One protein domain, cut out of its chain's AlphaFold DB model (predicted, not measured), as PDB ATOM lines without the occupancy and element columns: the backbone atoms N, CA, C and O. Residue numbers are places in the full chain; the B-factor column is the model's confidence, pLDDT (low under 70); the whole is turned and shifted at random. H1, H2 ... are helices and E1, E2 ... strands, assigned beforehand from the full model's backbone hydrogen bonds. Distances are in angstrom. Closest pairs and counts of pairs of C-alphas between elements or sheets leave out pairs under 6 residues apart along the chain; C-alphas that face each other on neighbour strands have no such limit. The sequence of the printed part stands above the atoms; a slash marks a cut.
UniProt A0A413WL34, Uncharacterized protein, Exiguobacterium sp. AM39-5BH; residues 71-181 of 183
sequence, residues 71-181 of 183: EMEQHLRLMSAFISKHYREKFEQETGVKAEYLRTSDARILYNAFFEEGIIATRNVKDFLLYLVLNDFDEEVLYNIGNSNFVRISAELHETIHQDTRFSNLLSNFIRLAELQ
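What this domain is: This is residues 71 to 181 of the 183 residues of an uncharacterized protein of Exiguobacterium sp. AM39-5BH (UniProt A0A413WL34). A ring of parts surrounds the short helix H4 in the middle: H1 and H6 run side by side in opposite ways along one side, and a tiny sheet of two strands, E1 and E2, lies on the side away from them. H3 crosses the beginning of H1 at one end, while H2 and H5 lie at the other end. The printed part has 111 residues, with six named helices and two named strands in the order H1 H2 H3 E1 H4 E2 H5 H6; the class is mostly helix, and the sheet, in the order E1, E2, is parallel. The whole is compact, with a radius of gyration of the C-alphas of 12.8 A and a rounded outline of 37 by 27 by 24 A.

How they stand to each other: H1, residues 71 to 86, touches H6, residues 165 to 179, at a shallow tilt of 24 degrees, opposite ways; the closest C-alphas, of His 75 and Phe 174, are 6.0 A apart. With residues 73 to 77 alone, H1 touches H3, residues 104 to 115, about perpendicular at 78 degrees, the closest C-alphas being Glu 73 and Ala 107, 6.1 A. H2, residues 88 to 95, and H1 meet only through their link. H2 is close to but not clearly touching H5, residues 155 to 162, with the C-alphas of Lys 90 and Leu 157 7.5 A apart. E1, residues 120 to 122, and E2, residues 142 to 144, are parallel neighbours at 20 degrees; N 143 and O 120 are 2.8 A apart, within hydrogen-bond range. E1, H4, residues 131 to 134, and E2 form a strand-helix-strand unit, two parallel strands with a helix between, with a right-handed crossover. H4 only just touches H3 and H5, each with 3 pairs of C-alphas within 8 A; the closest are Leu 110 and Tyr 131, 7.0 A, and Val 133 and His 158, 6.2 A. H5 and H6 only just touch, with 3 pairs, and only at the corner, His 162 to Ser 168, 5.6 A between C-alphas. Every O i to N i+4 pair is within hydrogen-bond range in H1, H2, H3, H5 and H6; H4 is too short for one.

Where its parts are: H1 begins at C-alpha 71, (-12.400, 24.429, 28.460), and is 22.4 A long. H2 measures 10.4 A, H3 16.4 A and H5 10.5 A. H4 begins at C-alpha 131, (-1.042, 16.567, 16.909). H6, 21.1 A long, ends at C-alpha 179, (-2.412, 32.315, 24.985).

The domain as a whole: The two C-alphas farthest apart, of Asn 147 and Leu 180, are 37.6 A apart. The printed part has no cut and no long link. No printed residue is under 70 in pLDDT.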
ATOM      1  N   GLU A  71     -11.913  23.901  29.735       95.25
ATOM      2  CA  GLU A  71     -12.400  24.429  28.460       95.25
ATOM      3  C   GLU A  71     -11.450  24.076  27.311       95.25
ATOM      4  O   GLU A  71     -11.894  23.653  26.242       95.25
ATOM      5  N   MET A  72     -10.140  24.162  27.537       95.69
ATOM      6  CA  MET A  72      -9.134  23.750  26.558       95.69
ATOM      7  C   MET A  72      -9.142  22.237  26.336       95.69
ATOM      8  O   MET A  72      -9.092  21.786  25.192       95.69
ATOM      9  N   GLU A  73      -9.291  21.442  27.404       96.81
ATOM     10  CA  GLU A  73      -9.456  19.987  27.286       96.81
ATOM     11  C   GLU A  73     -10.663  19.659  26.399       96.81
ATOM     12  O   GLU A  73     -10.585  18.825  25.493       96.81
ATOM     13  N   GLN A  74     -11.784  20.350  26.621       96.50
ATOM     14  CA  GLN A  74     -12.981  20.194  25.806       96.50
ATOM     15  C   GLN A  74     -12.718  20.553  24.338       96.50
ATOM     16  O   GLN A  74     -13.144  19.800  23.460       96.50
ATOM     17  N   HIS A  75     -11.997  21.639  24.049       96.88
ATOM     18  CA  HIS A  75     -11.661  22.027  22.675       96.88
ATOM     19  C   HIS A  75     -10.781  20.993  21.967       96.88
ATOM     20  O   HIS A  75     -11.105  20.596  20.847       96.88
ATOM     21  N   LEU A  76      -9.741  20.470  22.625       97.88
ATOM     22  CA  LEU A  76      -8.912  19.386  22.079       97.88
ATOM     23  C   LEU A  76      -9.757  18.156  21.736       97.88
ATOM     24  O   LEU A  76      -9.638  17.567  20.657       97.88
ATOM     25  N   ARG A  77     -10.678  17.789  22.628       98.06
ATOM     26  CA  ARG A  77     -11.585  16.661  22.405       98.06
ATOM     27  C   ARG A  77     -12.550  16.925  21.250       98.06
ATOM     28  O   ARG A  77     -12.749  16.028  20.433       98.06
ATOM     29  N   LEU A  78     -13.094  18.134  21.121       98.25
ATOM     30  CA  LEU A  78     -13.944  18.519  19.988       98.25
ATOM     31  C   LEU A  78     -13.181  18.481  18.658       98.25
ATOM     32  O   LEU A  78     -13.691  17.912  17.694       98.25
ATOM     33  N   MET A  79     -11.954  19.004  18.615       98.44
ATOM     34  CA  MET A  79     -11.088  18.934  17.432       98.44
ATOM     35  C   MET A  79     -10.776  17.484  17.050       98.44
ATOM     36  O   MET A  79     -10.949  17.101  15.893       98.44
ATOM     37  N   SER A  80     -10.407  16.638  18.018       98.31
ATOM     38  CA  SER A  80     -10.136  15.215  17.756       98.31
ATOM     39  C   SER A  80     -11.376  14.460  17.253       98.31
ATOM     40  O   SER A  80     -11.299  13.652  16.329       98.31
ATOM     41  N   ALA A  81     -12.554  14.761  17.810       98.25
ATOM     42  CA  ALA A  81     -13.814  14.187  17.358       98.25
ATOM     43  C   ALA A  81     -14.161  14.650  15.936       98.25
ATOM     44  O   ALA A  81     -14.659  13.856  15.137       98.25
ATOM     45  N   PHE A  82     -13.868  15.910  15.603       98.50
ATOM     46  CA  PHE A  82     -14.065  16.454  14.268       98.50
ATOM     47  C   PHE A  82     -13.201  15.723  13.235       98.50
ATOM     48  O   PHE A  82     -13.746  15.161  12.281       98.50
ATOM     49  N   ILE A  83     -11.884  15.630  13.454       98.00
ATOM     50  CA  ILE A  83     -10.989  14.928  12.520       98.00
ATOM     51  C   ILE A  83     -11.339  13.438  12.412       98.00
ATOM     52  O   ILE A  83     -11.382  12.891  11.310       98.00
ATOM     53  N   SER A  84     -11.689  12.787  13.528       97.44
ATOM     54  CA  SER A  84     -12.063  11.367  13.554       97.44
ATOM     55  C   SER A  84     -13.387  11.097  12.839       97.44
ATOM     56  O   SER A  84     -13.630   9.984  12.379       97.44
ATOM     57  N   LYS A  85     -14.262  12.097  12.719       98.06
ATOM     58  CA  LYS A  85     -15.524  11.969  11.990       98.06
ATOM     59  C   LYS A  85     -15.374  12.288  10.507       98.06
ATOM     60  O   LYS A  85     -15.949  11.585   9.685       98.06
ATOM     61  N   HIS A  86     -14.646  13.350  10.179       98.25
ATOM     62  CA  HIS A  86     -14.647  13.937   8.836       98.25
ATOM     63  C   HIS A  86     -13.437  13.536   7.982       98.25
ATOM     64  O   HIS A  86     -13.548  13.496   6.761       98.25
ATOM     65  N   TYR A  87     -12.313  13.178   8.606       98.19
ATOM     66  CA  TYR A  87     -11.039  12.916   7.920       98.19
ATOM     67  C   TYR A  87     -10.479  11.521   8.204       98.19
ATOM     68  O   TYR A  87      -9.362  11.200   7.806       98.19
ATOM     69  N   ARG A  88     -11.258  10.662   8.870       97.44
ATOM     70  CA  ARG A  88     -10.832   9.328   9.318       97.44
ATOM     71  C   ARG A  88     -10.210   8.477   8.225       97.44
ATOM     72  O   ARG A  88      -9.186   7.843   8.456       97.44
ATOM     73  N   GLU A  89     -10.869   8.433   7.072       98.00
ATOM     74  CA  GLU A  89     -10.452   7.611   5.937       98.00
ATOM     75  C   GLU A  89      -9.186   8.170   5.290       98.00
ATOM     76  O   GLU A  89      -8.285   7.401   4.974       98.00
ATOM     77  N   LYS A  90      -9.066   9.502   5.183       98.19
ATOM     78  CA  LYS A  90      -7.853  10.155   4.675       98.19
ATOM     79  C   LYS A  90      -6.650   9.884   5.586       98.19
ATOM     80  O   LYS A  90      -5.600   9.471   5.107       98.19
ATOM     81  N   PHE A  91      -6.829   9.990   6.906       97.88
ATOM     82  CA  PHE A  91      -5.794   9.600   7.867       97.88
ATOM     83  C   PHE A  91      -5.403   8.126   7.740       97.88
ATOM     84  O   PHE A  91      -4.217   7.809   7.787       97.88
ATOM     85  N   GLU A  92      -6.364   7.218   7.557       97.94
ATOM     86  CA  GLU A  92      -6.052   5.798   7.370       97.94
ATOM     87  C   GLU A  92      -5.261   5.546   6.083       97.94
ATOM     88  O   GLU A  92      -4.316   4.760   6.107       97.94
ATOM     89  N   GLN A  93      -5.610   6.221   4.990       97.88
ATOM     90  CA  GLN A  93      -4.911   6.102   3.710       97.88
ATOM     91  C   GLN A  93      -3.456   6.573   3.802       97.88
ATOM     92  O   GLN A  93      -2.570   5.901   3.280       97.88
ATOM     93  N   GLU A  94      -3.200   7.686   4.488       97.19
ATOM     94  CA  GLU A  94      -1.858   8.275   4.549       97.19
ATOM     95  C   GLU A  94      -0.981   7.686   5.659       97.19
ATOM     96  O   GLU A  94       0.214   7.468   5.468       97.19
ATOM     97  N   THR A  95      -1.564   7.386   6.822       96.12
ATOM     98  CA  THR A  95      -0.806   6.963   8.014       96.12
ATOM     99  C   THR A  95      -0.910   5.464   8.300       96.12
ATOM    100  O   THR A  95      -0.186   4.931   9.147       96.12
ATOM    101  N   GLY A  96      -1.829   4.762   7.631       96.31
ATOM    102  CA  GLY A  96      -2.156   3.363   7.904       96.31
ATOM    103  C   GLY A  96      -2.964   3.144   9.188       96.31
ATOM    104  O   GLY A  96      -3.173   1.992   9.581       96.31
ATOM    105  N   VAL A  97      -3.404   4.209   9.873       96.25
ATOM    106  CA  VAL A  97      -4.238   4.124  11.081       96.25
ATOM    107  C   VAL A  97      -5.394   5.124  11.052       96.25
ATOM    108  O   VAL A  97      -5.287   6.234  10.547       96.25
ATOM    109  N   LYS A  98      -6.531   4.720  11.623       96.94
ATOM    110  CA  LYS A  98      -7.734   5.554  11.712       96.94
ATOM    111  C   LYS A  98      -7.612   6.538  12.871       96.94
ATOM    112  O   LYS A  98      -7.420   6.082  13.992       96.94
ATOM    113  N   ALA A  99      -7.827   7.830  12.623       96.06
ATOM    114  CA  ALA A  99      -7.941   8.825  13.691       96.06
ATOM    115  C   ALA A  99      -9.065   8.456  14.673       96.06
ATOM    116  O   ALA A  99     -10.194   8.167  14.257       96.06
ATOM    117  N   GLU A 100      -8.759   8.474  15.968       95.44
ATOM    118  CA  GLU A 100      -9.709   8.286  17.067       95.44
ATOM    119  C   GLU A 100      -9.899   9.579  17.865       95.44
ATOM    120  O   GLU A 100      -9.121  10.526  17.770       95.44
ATOM    121  N   TYR A 101     -11.000   9.633  18.614       92.88
ATOM    122  CA  TYR A 101     -11.288  10.759  19.492       92.88
ATOM    123  C   TYR A 101     -10.408  10.680  20.746       92.88
ATOM    124  O   TYR A 101     -10.216   9.600  21.310       92.88
ATOM    125  N   LEU A 102      -9.936  11.830  21.222       96.69
ATOM    126  CA  LEU A 102      -9.156  11.918  22.450       96.69
ATOM    127  C   LEU A 102     -10.032  11.644  23.671       96.69
ATOM    128  O   LEU A 102     -11.113  12.224  23.855       96.69
ATOM    129  N   ARG A 103      -9.520  10.797  24.561       96.06
ATOM    130  CA  ARG A 103     -10.015  10.693  25.934       96.06
ATOM    131  C   ARG A 103      -9.427  11.829  26.766       96.06
ATOM    132  O   ARG A 103      -8.488  12.494  26.346       96.06
ATOM    133  N   THR A 104      -9.970  12.042  27.961       94.56
ATOM    134  CA  THR A 104      -9.490  13.084  28.883       94.56
ATOM    135  C   THR A 104      -7.990  12.963  29.182       94.56
ATOM    136  O   THR A 104      -7.278  13.955  29.072       94.56
ATOM    137  N   SER A 105      -7.488  11.758  29.472       94.12
ATOM    138  CA  SER A 105      -6.053  11.536  29.709       94.12
ATOM    139  C   SER A 105      -5.210  11.848  28.469       94.12
ATOM    140  O   SER A 105      -4.225  12.573  28.557       94.12
ATOM    141  N   ASP A 106      -5.630  11.374  27.293       96.88
ATOM    142  CA  ASP A 106      -4.897  11.594  26.040       96.88
ATOM    143  C   ASP A 106      -4.892  13.075  25.639       96.88
ATOM    144  O   ASP A 106      -3.879  13.577  25.166       96.88
ATOM    145  N   ALA A 107      -5.987  13.805  25.882       97.00
ATOM    146  CA  ALA A 107      -6.051  15.248  25.651       97.00
ATOM    147  C   ALA A 107      -5.052  16.013  26.533       97.00
ATOM    148  O   ALA A 107      -4.405  16.940  26.056       97.00
ATOM    149  N   ARG A 108      -4.876  15.600  27.794       96.00
ATOM    150  CA  ARG A 108      -3.877  16.187  28.703       96.00
ATOM    151  C   ARG A 108      -2.452  15.883  28.274       96.00
ATOM    152  O   ARG A 108      -1.608  16.769  28.331       96.00
ATOM    153  N   ILE A 109      -2.194  14.659  27.817       96.62
ATOM    154  CA  ILE A 109      -0.890  14.264  27.270       96.62
ATOM    155  C   ILE A 109      -0.577  15.074  26.010       96.62
ATOM    156  O   ILE A 109       0.524  15.600  25.883       96.62
ATOM    157  N   LEU A 110      -1.551  15.198  25.103       97.56
ATOM    158  CA  LEU A 110      -1.411  15.974  23.876       97.56
ATOM    159  C   LEU A 110      -1.141  17.449  24.174       97.56
ATOM    160  O   LEU A 110      -0.234  18.025  23.587       97.56
ATOM    161  N   TYR A 111      -1.906  18.044  25.092       96.94
ATOM    162  CA  TYR A 111      -1.691  19.430  25.491       96.94
ATOM    163  C   TYR A 111      -0.304  19.645  26.082       96.94
ATOM    164  O   TYR A 111       0.356  20.614  25.742       96.94
ATOM    165  N   ASN A 112       0.142  18.738  26.950       96.12
ATOM    166  CA  ASN A 112       1.459  18.840  27.554       96.12
ATOM    167  C   ASN A 112       2.564  18.806  26.492       96.12
ATOM    168  O   ASN A 112       3.469  19.624  26.545       96.12
ATOM    169  N   ALA A 113       2.451  17.916  25.501       96.88
ATOM    170  CA  ALA A 113       3.394  17.880  24.390       96.88
ATOM    171  C   ALA A 113       3.362  19.173  23.565       96.88
ATOM    172  O   ALA A 113       4.420  19.716  23.289       96.88
ATOM    173  N   PHE A 114       2.170  19.683  23.237       95.81
ATOM    174  CA  PHE A 114       2.007  20.946  22.514       95.81
ATOM    175  C   PHE A 114       2.632  22.129  23.265       95.81
ATOM    176  O   PHE A 114       3.368  22.907  22.679       95.81
ATOM    177  N   PHE A 115       2.379  22.229  24.571       94.88
ATOM    178  CA  PHE A 115       2.895  23.299  25.423       94.88
ATOM    179  C   PHE A 115       4.422  23.264  25.578       94.88
ATOM    180  O   PHE A 115       5.065  24.302  25.648       94.88
ATOM    181  N   GLU A 116       5.006  22.069  25.641       94.56
ATOM    182  CA  GLU A 116       6.453  21.876  25.795       94.56
ATOM    183  C   GLU A 116       7.192  21.785  24.446       94.56
ATOM    184  O   GLU A 116       8.364  21.408  24.431       94.56
ATOM    185  N   GLU A 117       6.509  22.036  23.319       94.94
ATOM    186  CA  GLU A 117       7.036  21.842  21.953       94.94
ATOM    187  C   GLU A 117       7.680  20.445  21.769       94.94
ATOM    188  O   GLU A 117       8.723  20.248  21.140       94.94
ATOM    189  N   GLY A 118       7.075  19.439  22.402       95.69
ATOM    190  CA  GLY A 118       7.645  18.111  22.590       95.69
ATOM    191  C   GLY A 118       7.212  17.090  21.541       95.69
ATOM    192  O   GLY A 118       6.124  17.145  20.970       95.69
ATOM    193  N   ILE A 119       8.028  16.052  21.357       97.38
ATOM    194  CA  ILE A 119       7.704  14.921  20.479       97.38
ATOM    195  C   ILE A 119       6.947  13.847  21.263       97.38
ATOM    196  O   ILE A 119       7.468  13.270  22.224       97.38
ATOM    197  N   ILE A 120       5.753  13.470  20.802       97.56
ATOM    198  CA  ILE A 120       5.040  12.312  21.353       97.56
ATOM    199  C   ILE A 120       5.621  11.035  20.743       97.56
ATOM    200  O   ILE A 120       5.345  10.684  19.597       97.56
ATOM    201  N   ALA A 121       6.378  10.279  21.536       95.94
ATOM    202  CA  ALA A 121       6.812   8.935  21.172       95.94
ATOM    203  C   ALA A 121       5.812   7.889  21.687       95.94
ATOM    204  O   ALA A 121       5.752   7.586  22.879       95.94
ATOM    205  N   THR A 122       5.020   7.296  20.791       95.12
ATOM    206  CA  THR A 122       3.941   6.373  21.174       95.12
ATOM    207  C   THR A 122       3.793   5.198  20.213       95.12
ATOM    208  O   THR A 122       4.305   5.182  19.098       95.12
ATOM    209  N   ARG A 123       3.071   4.166  20.652       92.81
ATOM    210  CA  ARG A 123       2.521   3.136  19.752       92.81
ATOM    211  C   ARG A 123       1.065   3.394  19.399       92.81
ATOM    212  O   ARG A 123       0.561   2.800  18.449       92.81
ATOM    213  N   ASN A 124       0.388   4.224  20.180       94.88
ATOM    214  CA  ASN A 124      -1.030   4.490  20.036       94.88
ATOM    215  C   ASN A 124      -1.262   5.703  19.129       94.88
ATOM    216  O   ASN A 124      -1.922   6.658  19.507       94.88
ATOM    217  N   VAL A 125      -0.660   5.669  17.936       97.12
ATOM    218  CA  VAL A 125      -0.631   6.800  16.991       97.12
ATOM    219  C   VAL A 125      -2.027   7.329  16.689       97.12
ATOM    220  O   VAL A 125      -2.226   8.536  16.651       97.12
ATOM    221  N   LYS A 126      -2.988   6.419  16.512       97.19
ATOM    222  CA  LYS A 126      -4.383   6.728  16.180       97.19
ATOM    223  C   LYS A 126      -5.046   7.741  17.123       97.19
ATOM    224  O   LYS A 126      -5.894   8.498  16.657       97.19
ATOM    225  N   ASP A 127      -4.641   7.774  18.391       96.81
ATOM    226  CA  ASP A 127      -5.234   8.657  19.399       96.81
ATOM    227  C   ASP A 127      -4.595  10.056  19.355       96.81
ATOM    228  O   ASP A 127      -5.218  11.025  19.759       96.81
ATOM    229  N   PHE A 128      -3.391  10.191  18.786       98.12
ATOM    230  CA  PHE A 128      -2.618  11.439  18.757       98.12
ATOM    231  C   PHE A 128      -2.483  12.053  17.357       98.12
ATOM    232  O   PHE A 128      -1.706  12.983  17.169       98.12
ATOM    233  N   LEU A 129      -3.253  11.587  16.366       98.25
ATOM    234  CA  LEU A 129      -3.200  12.128  15.000       98.25
ATOM    235  C   LEU A 129      -3.590  13.611  14.905       98.25
ATOM    236  O   LEU A 129      -3.137  14.286  13.985       98.25
ATOM    237  N   LEU A 130      -4.364  14.136  15.867       98.44
ATOM    238  CA  LEU A 130      -4.630  15.577  15.966       98.44
ATOM    239  C   LEU A 130      -3.333  16.388  16.069       98.44
ATOM    240  O   LEU A 130      -3.286  17.504  15.565       98.44
ATOM    241  N   TYR A 131      -2.277  15.829  16.665       98.50
ATOM    242  CA  TYR A 131      -1.042  16.567  16.909       98.50
ATOM    243  C   TYR A 131      -0.355  17.031  15.624       98.50
ATOM    244  O   TYR A 131       0.208  18.115  15.589       98.50
ATOM    245  N   LEU A 132      -0.488  16.258  14.543       98.19
ATOM    246  CA  LEU A 132       0.042  16.614  13.223       98.19
ATOM    247  C   LEU A 132      -0.620  17.863  12.630       98.19
ATOM    248  O   LEU A 132      -0.064  18.484  11.737       98.19
ATOM    249  N   VAL A 133      -1.833  18.191  13.079       97.56
ATOM    250  CA  VAL A 133      -2.618  19.320  12.568       97.56
ATOM    251  C   VAL A 133      -2.462  20.553  13.460       97.56
ATOM    252  O   VAL A 133      -2.665  21.665  12.991       97.56
ATOM    253  N   LEU A 134      -2.111  20.368  14.737       97.44
ATOM    254  CA  LEU A 134      -1.869  21.474  15.671       97.44
ATOM    255  C   LEU A 134      -0.534  22.189  15.433       97.44
ATOM    256  O   LEU A 134      -0.366  23.287  15.947       97.44
ATOM    257  N   ASN A 135       0.377  21.572  14.681       97.38
ATOM    258  CA  ASN A 135       1.712  22.092  14.398       97.38
ATOM    259  C   ASN A 135       1.900  22.341  12.897       97.38
ATOM    260  O   ASN A 135       1.055  21.951  12.071       97.38
ATOM    261  N   ASP A 136       3.028  22.960  12.556       95.75
ATOM    262  CA  ASP A 136       3.425  23.179  11.174       95.75
ATOM    263  C   ASP A 136       3.613  21.848  10.431       95.75
ATOM    264  O   ASP A 136       3.965  20.806  10.990       95.75
ATOM    265  N   PHE A 137       3.307  21.877   9.134       94.81
ATOM    266  CA  PHE A 137       3.198  20.681   8.299       94.81
ATOM    267  C   PHE A 137       4.484  19.831   8.253       94.81
ATOM    268  O   PHE A 137       4.420  18.606   8.110       94.81
ATOM    269  N   ASP A 138       5.651  20.465   8.322       93.44
ATOM    270  CA  ASP A 138       6.958  19.825   8.190       93.44
ATOM    271  C   ASP A 138       7.590  19.409   9.526       93.44
ATOM    272  O   ASP A 138       8.644  18.759   9.517       93.44
ATOM    273  N   GLU A 139       6.927  19.683  10.650       96.62
ATOM    274  CA  GLU A 139       7.437  19.359  11.977       96.62
ATOM    275  C   GLU A 139       7.330  17.872  12.346       96.62
ATOM    276  O   GLU A 139       6.373  17.150  12.047       96.62
ATOM    277  N   GLU A 140       8.338  17.395  13.077       97.38
ATOM    278  CA  GLU A 140       8.448  16.008  13.526       97.38
ATOM    279  C   GLU A 140       7.880  15.810  14.937       97.38
ATOM    280  O   GLU A 140       8.599  15.511  15.884       97.38
ATOM    281  N   VAL A 141       6.559  15.928  15.081       98.00
ATOM    282  CA  VAL A 141       5.908  15.984  16.408       98.00
ATOM    283  C   VAL A 141       5.395  14.640  16.941       98.00
ATOM    284  O   VAL A 141       5.192  14.466  18.144       98.00
ATOM    285  N   LEU A 142       5.190  13.641  16.075       98.31
ATOM    286  CA  LEU A 142       4.604  12.350  16.456       98.31
ATOM    287  C   LEU A 142       5.455  11.180  15.960       98.31
ATOM    288  O   LEU A 142       5.467  10.847  14.774       98.31
ATOM    289  N   TYR A 143       6.129  10.498  16.883       97.56
ATOM    290  CA  TYR A 143       6.996   9.364  16.586       97.56
ATOM    291  C   TYR A 143       6.316   8.030  16.908       97.56
ATOM    292  O   TYR A 143       5.948   7.736  18.050       97.56
ATOM    293  N   ASN A 144       6.196   7.164  15.903       96.44
ATOM    294  CA  ASN A 144       5.636   5.831  16.071       96.44
ATOM    295  C   ASN A 144       6.729   4.828  16.460       96.44
ATOM    296  O   ASN A 144       7.459   4.286  15.631       96.44
ATOM    297  N   ILE A 145       6.782   4.473  17.743       94.38
ATOM    298  CA  ILE A 145       7.737   3.488  18.281       94.38
ATOM    299  C   ILE A 145       7.573   2.114  17.599       94.38
ATOM    300  O   ILE A 145       8.526   1.342  17.484       94.38
ATOM    301  N   GLY A 146       6.365   1.780  17.136       90.88
ATOM    302  CA  GLY A 146       6.042   0.489  16.532       90.88
ATOM    303  C   GLY A 146       6.689   0.241  15.167       90.88
ATOM    304  O   GLY A 146       6.977  -0.914  14.845       90.88
ATOM    305  N   ASN A 147       6.940   1.288  14.384       90.06
ATOM    306  CA  ASN A 147       7.639   1.207  13.096       90.06
ATOM    307  C   ASN A 147       8.946   2.022  13.067       90.06
ATOM    308  O   ASN A 147       9.683   1.912  12.096       90.06
ATOM    309  N   SER A 148       9.260   2.735  14.154       92.31
ATOM    310  CA  SER A 148      10.465   3.554  14.322       92.31
ATOM    311  C   SER A 148      10.585   4.702  13.317       92.31
ATOM    312  O   SER A 148      11.684   4.991  12.861       92.31
ATOM    313  N   ASN A 149       9.459   5.339  12.984       95.44
ATOM    314  CA  ASN A 149       9.405   6.483  12.079       95.44
ATOM    315  C   ASN A 149       8.469   7.570  12.618       95.44
ATOM    316  O   ASN A 149       7.520   7.276  13.354       95.44
ATOM    317  N   PHE A 150       8.701   8.807  12.185       97.69
ATOM    318  CA  PHE A 150       7.736   9.887  12.349       97.69
ATOM    319  C   PHE A 150       6.499   9.648  11.490       97.69
ATOM    320  O   PHE A 150       6.575   9.159  10.360       97.69
ATOM    321  N   VAL A 151       5.344   9.960  12.065       98.00
ATOM    322  CA  VAL A 151       4.060   9.932  11.376       98.00
ATOM    323  C   VAL A 151       3.924  11.248  10.629       98.00
ATOM    324  O   VAL A 151       4.188  12.301  11.194       98.00
ATOM    325  N   ARG A 152       3.528  11.180   9.361       97.62
ATOM    326  CA  ARG A 152       3.326  12.350   8.509       97.62
ATOM    327  C   ARG A 152       2.007  12.208   7.762       97.62
ATOM    328  O   ARG A 152       1.573  11.087   7.493       97.62
ATOM    329  N   ILE A 153       1.405  13.343   7.448       98.06
ATOM    330  CA  ILE A 153       0.317  13.469   6.477       98.06
ATOM    331  C   ILE A 153       0.832  14.244   5.262       98.06
ATOM    332  O   ILE A 153       1.972  14.710   5.267       98.06
ATOM    333  N   SER A 154       0.044  14.336   4.200       98.06
ATOM    334  CA  SER A 154       0.329  15.160   3.032       98.06
ATOM    335  C   SER A 154       0.032  16.636   3.313       98.06
ATOM    336  O   SER A 154      -0.813  16.964   4.150       98.06
ATOM    337  N   ALA A 155       0.714  17.533   2.593       98.25
ATOM    338  CA  ALA A 155       0.446  18.971   2.684       98.25
ATOM    339  C   ALA A 155      -0.999  19.273   2.271       98.25
ATOM    340  O   ALA A 155      -1.667  20.085   2.898       98.25
ATOM    341  N   GLU A 156      -1.503  18.536   1.275       98.44
ATOM    342  CA  GLU A 156      -2.887  18.618   0.816       98.44
ATOM    343  C   GLU A 156      -3.880  18.289   1.940       98.44
ATOM    344  O   GLU A 156      -4.842  19.031   2.142       98.44
ATOM    345  N   LEU A 157      -3.666  17.206   2.699       98.44
ATOM    346  CA  LEU A 157      -4.550  16.852   3.811       98.44
ATOM    347  C   LEU A 157      -4.480  17.885   4.939       98.44
ATOM    348  O   LEU A 157      -5.529  18.276   5.453       98.44
ATOM    349  N   HIS A 158      -3.274  18.324   5.309       98.50
ATOM    350  CA  HIS A 158      -3.075  19.351   6.336       98.50
ATOM    351  C   HIS A 158      -3.812  20.644   5.959       98.50
ATOM    352  O   HIS A 158      -4.697  21.082   6.696       98.50
ATOM    353  N   GLU A 159      -3.576  21.161   4.753       98.19
ATOM    354  CA  GLU A 159      -4.229  22.363   4.231       98.19
ATOM    355  C   GLU A 159      -5.752  22.193   4.137       98.19
ATOM    356  O   GLU A 159      -6.500  23.068   4.572       98.19
ATOM    357  N   THR A 160      -6.239  21.041   3.661       98.50
ATOM    358  CA  THR A 160      -7.685  20.764   3.581       98.50
ATOM    359  C   THR A 160      -8.359  20.823   4.954       98.50
ATOM    360  O   THR A 160      -9.515  21.235   5.056       98.50
ATOM    361  N   ILE A 161      -7.687  20.371   6.017       98.38
ATOM    362  CA  ILE A 161      -8.236  20.428   7.378       98.38
ATOM    363  C   ILE A 161      -8.226  21.872   7.893       98.38
ATOM    364  O   ILE A 161      -9.228  22.324   8.445       98.38
ATOM    365  N   HIS A 162      -7.137  22.612   7.676       97.88
ATOM    366  CA  HIS A 162      -7.011  24.010   8.108       97.88
ATOM    367  C   HIS A 162      -7.956  24.968   7.370       97.88
ATOM    368  O   HIS A 162      -8.434  25.936   7.959       97.88
ATOM    369  N   GLN A 163      -8.290  24.676   6.111       98.12
ATOM    370  CA  GLN A 163      -9.277  25.430   5.331       98.12
ATOM    371  C   GLN A 163     -10.734  25.096   5.697       98.12
ATOM    372  O   GLN A 163     -11.647  25.839   5.319       98.12
ATOM    373  N   ASP A 164     -10.996  24.015   6.440       98.50
ATOM    374  CA  ASP A 164     -12.346  23.719   6.917       98.50
ATOM    375  C   ASP A 164     -12.761  24.738   7.984       98.50
ATOM    376  O   ASP A 164     -12.200  24.810   9.079       98.50
ATOM    377  N   THR A 165     -13.803  25.513   7.683       98.25
ATOM    378  CA  THR A 165     -14.290  26.593   8.549       98.25
ATOM    379  C   THR A 165     -14.626  26.116   9.963       98.25
ATOM    380  O   THR A 165     -14.422  26.847  10.931       98.25
ATOM    381  N   ARG A 166     -15.160  24.900  10.127       98.00
ATOM    382  CA  ARG A 166     -15.516  24.380  11.455       98.00
ATOM    383  C   ARG A 166     -14.271  24.025  12.246       98.00
ATOM    384  O   ARG A 166     -14.217  24.354  13.428       98.00
ATOM    385  N   PHE A 167     -13.296  23.378  11.612       98.25
ATOM    386  CA  PHE A 167     -12.036  23.057  12.273       98.25
ATOM    387  C   PHE A 167     -11.249  24.319  12.617       98.25
ATOM    388  O   PHE A 167     -10.859  24.489  13.767       98.25
ATOM    389  N   SER A 168     -11.106  25.240  11.664       97.50
ATOM    390  CA  SER A 168     -10.410  26.515  11.848       97.50
ATOM    391  C   SER A 168     -10.984  27.329  13.016       97.50
ATOM    392  O   SER A 168     -10.236  27.855  13.838       97.50
ATOM    393  N   ASN A 169     -12.314  27.348  13.176       97.88
ATOM    394  CA  ASN A 169     -12.959  27.984  14.329       97.88
ATOM    395  C   ASN A 169     -12.625  27.286  15.658       97.88
ATOM    396  O   ASN A 169     -12.390  27.957  16.662       97.88
ATOM    397  N   LEU A 170     -12.615  25.947  15.687       97.75
ATOM    398  CA  LEU A 170     -12.236  25.193  16.887       97.75
ATOM    399  C   LEU A 170     -10.772  25.446  17.263       97.75
ATOM    400  O   LEU A 170     -10.486  25.667  18.439       97.75
ATOM    401  N   LEU A 171      -9.880  25.449  16.271       97.25
ATOM    402  CA  LEU A 171      -8.456  25.703  16.451       97.25
ATOM    403  C   LEU A 171      -8.205  27.127  16.951       97.25
ATOM    404  O   LEU A 171      -7.547  27.303  17.968       97.25
ATOM    405  N   SER A 172      -8.802  28.133  16.309       96.50
ATOM    406  CA  SER A 172      -8.655  29.539  16.709       96.50
ATOM    407  C   SER A 172      -9.107  29.776  18.154       96.50
ATOM    408  O   SER A 172      -8.450  30.488  18.909       96.50
ATOM    409  N   ASN A 173     -10.208  29.142  18.570       96.50
ATOM    410  CA  ASN A 173     -10.666  29.215  19.956       96.50
ATOM    411  C   ASN A 173      -9.693  28.532  20.922       96.50
ATOM    412  O   ASN A 173      -9.455  29.063  22.003       96.50
ATOM    413  N   PHE A 174      -9.136  27.378  20.544       96.44
ATOM    414  CA  PHE A 174      -8.141  26.679  21.352       96.44
ATOM    415  C   PHE A 174      -6.865  27.511  21.537       96.44
ATOM    416  O   PHE A 174      -6.442  27.685  22.676       96.44
ATOM    417  N   ILE A 175      -6.306  28.073  20.460       95.06
ATOM    418  CA  ILE A 175      -5.090  28.902  20.514       95.06
ATOM    419  C   ILE A 175      -5.309  30.133  21.394       95.06
ATOM    420  O   ILE A 175      -4.545  30.353  22.326       95.06
ATOM    421  N   ARG A 176      -6.424  30.851  21.209       95.25
ATOM    422  CA  ARG A 176      -6.767  32.000  22.062       95.25
ATOM    423  C   ARG A 176      -6.847  31.627  23.546       95.25
ATOM    424  O   ARG A 176      -6.467  32.413  24.402       95.25
ATOM    425  N   LEU A 177      -7.401  30.456  23.870       93.50
ATOM    426  CA  LEU A 177      -7.474  29.989  25.258       93.50
ATOM    427  C   LEU A 177      -6.097  29.615  25.818       93.50
ATOM    428  O   LEU A 177      -5.879  29.816  27.008       93.50
ATOM    429  N   ALA A 178      -5.207  29.073  24.985       89.88
ATOM    430  CA  ALA A 178      -3.840  28.748  25.373       89.88
ATOM    431  C   ALA A 178      -3.027  30.016  25.669       89.88
ATOM    432  O   ALA A 178      -2.434  30.109  26.736       89.88
ATOM    433  N   GLU A 179      -3.106  31.029  24.803       89.56
ATOM    434  CA  GLU A 179      -2.412  32.315  24.985       89.56
ATOM    435  C   GLU A 179      -2.820  33.022  26.288       89.56
ATOM    436  O   GLU A 179      -1.976  33.549  27.005       89.56
ATOM    437  N   LEU A 180      -4.106  32.974  26.653       87.44
ATOM    438  CA  LEU A 180      -4.614  33.573  27.896       87.44
ATOM    439  C   LEU A 180      -4.124  32.878  29.177       87.44
ATOM    440  O   LEU A 180      -4.349  33.401  30.266       87.44
ATOM    441  N   GLN A 181      -3.541  31.680  29.087       77.94
ATOM    442  CA  GLN A 181      -2.978  30.988  30.250       77.94
ATOM    443  C   GLN A 181      -1.514  31.335  30.524       77.94
ATOM    444  O   GLN A 181      -1.047  31.051  31.633       77.94
TER     445      GLN A 181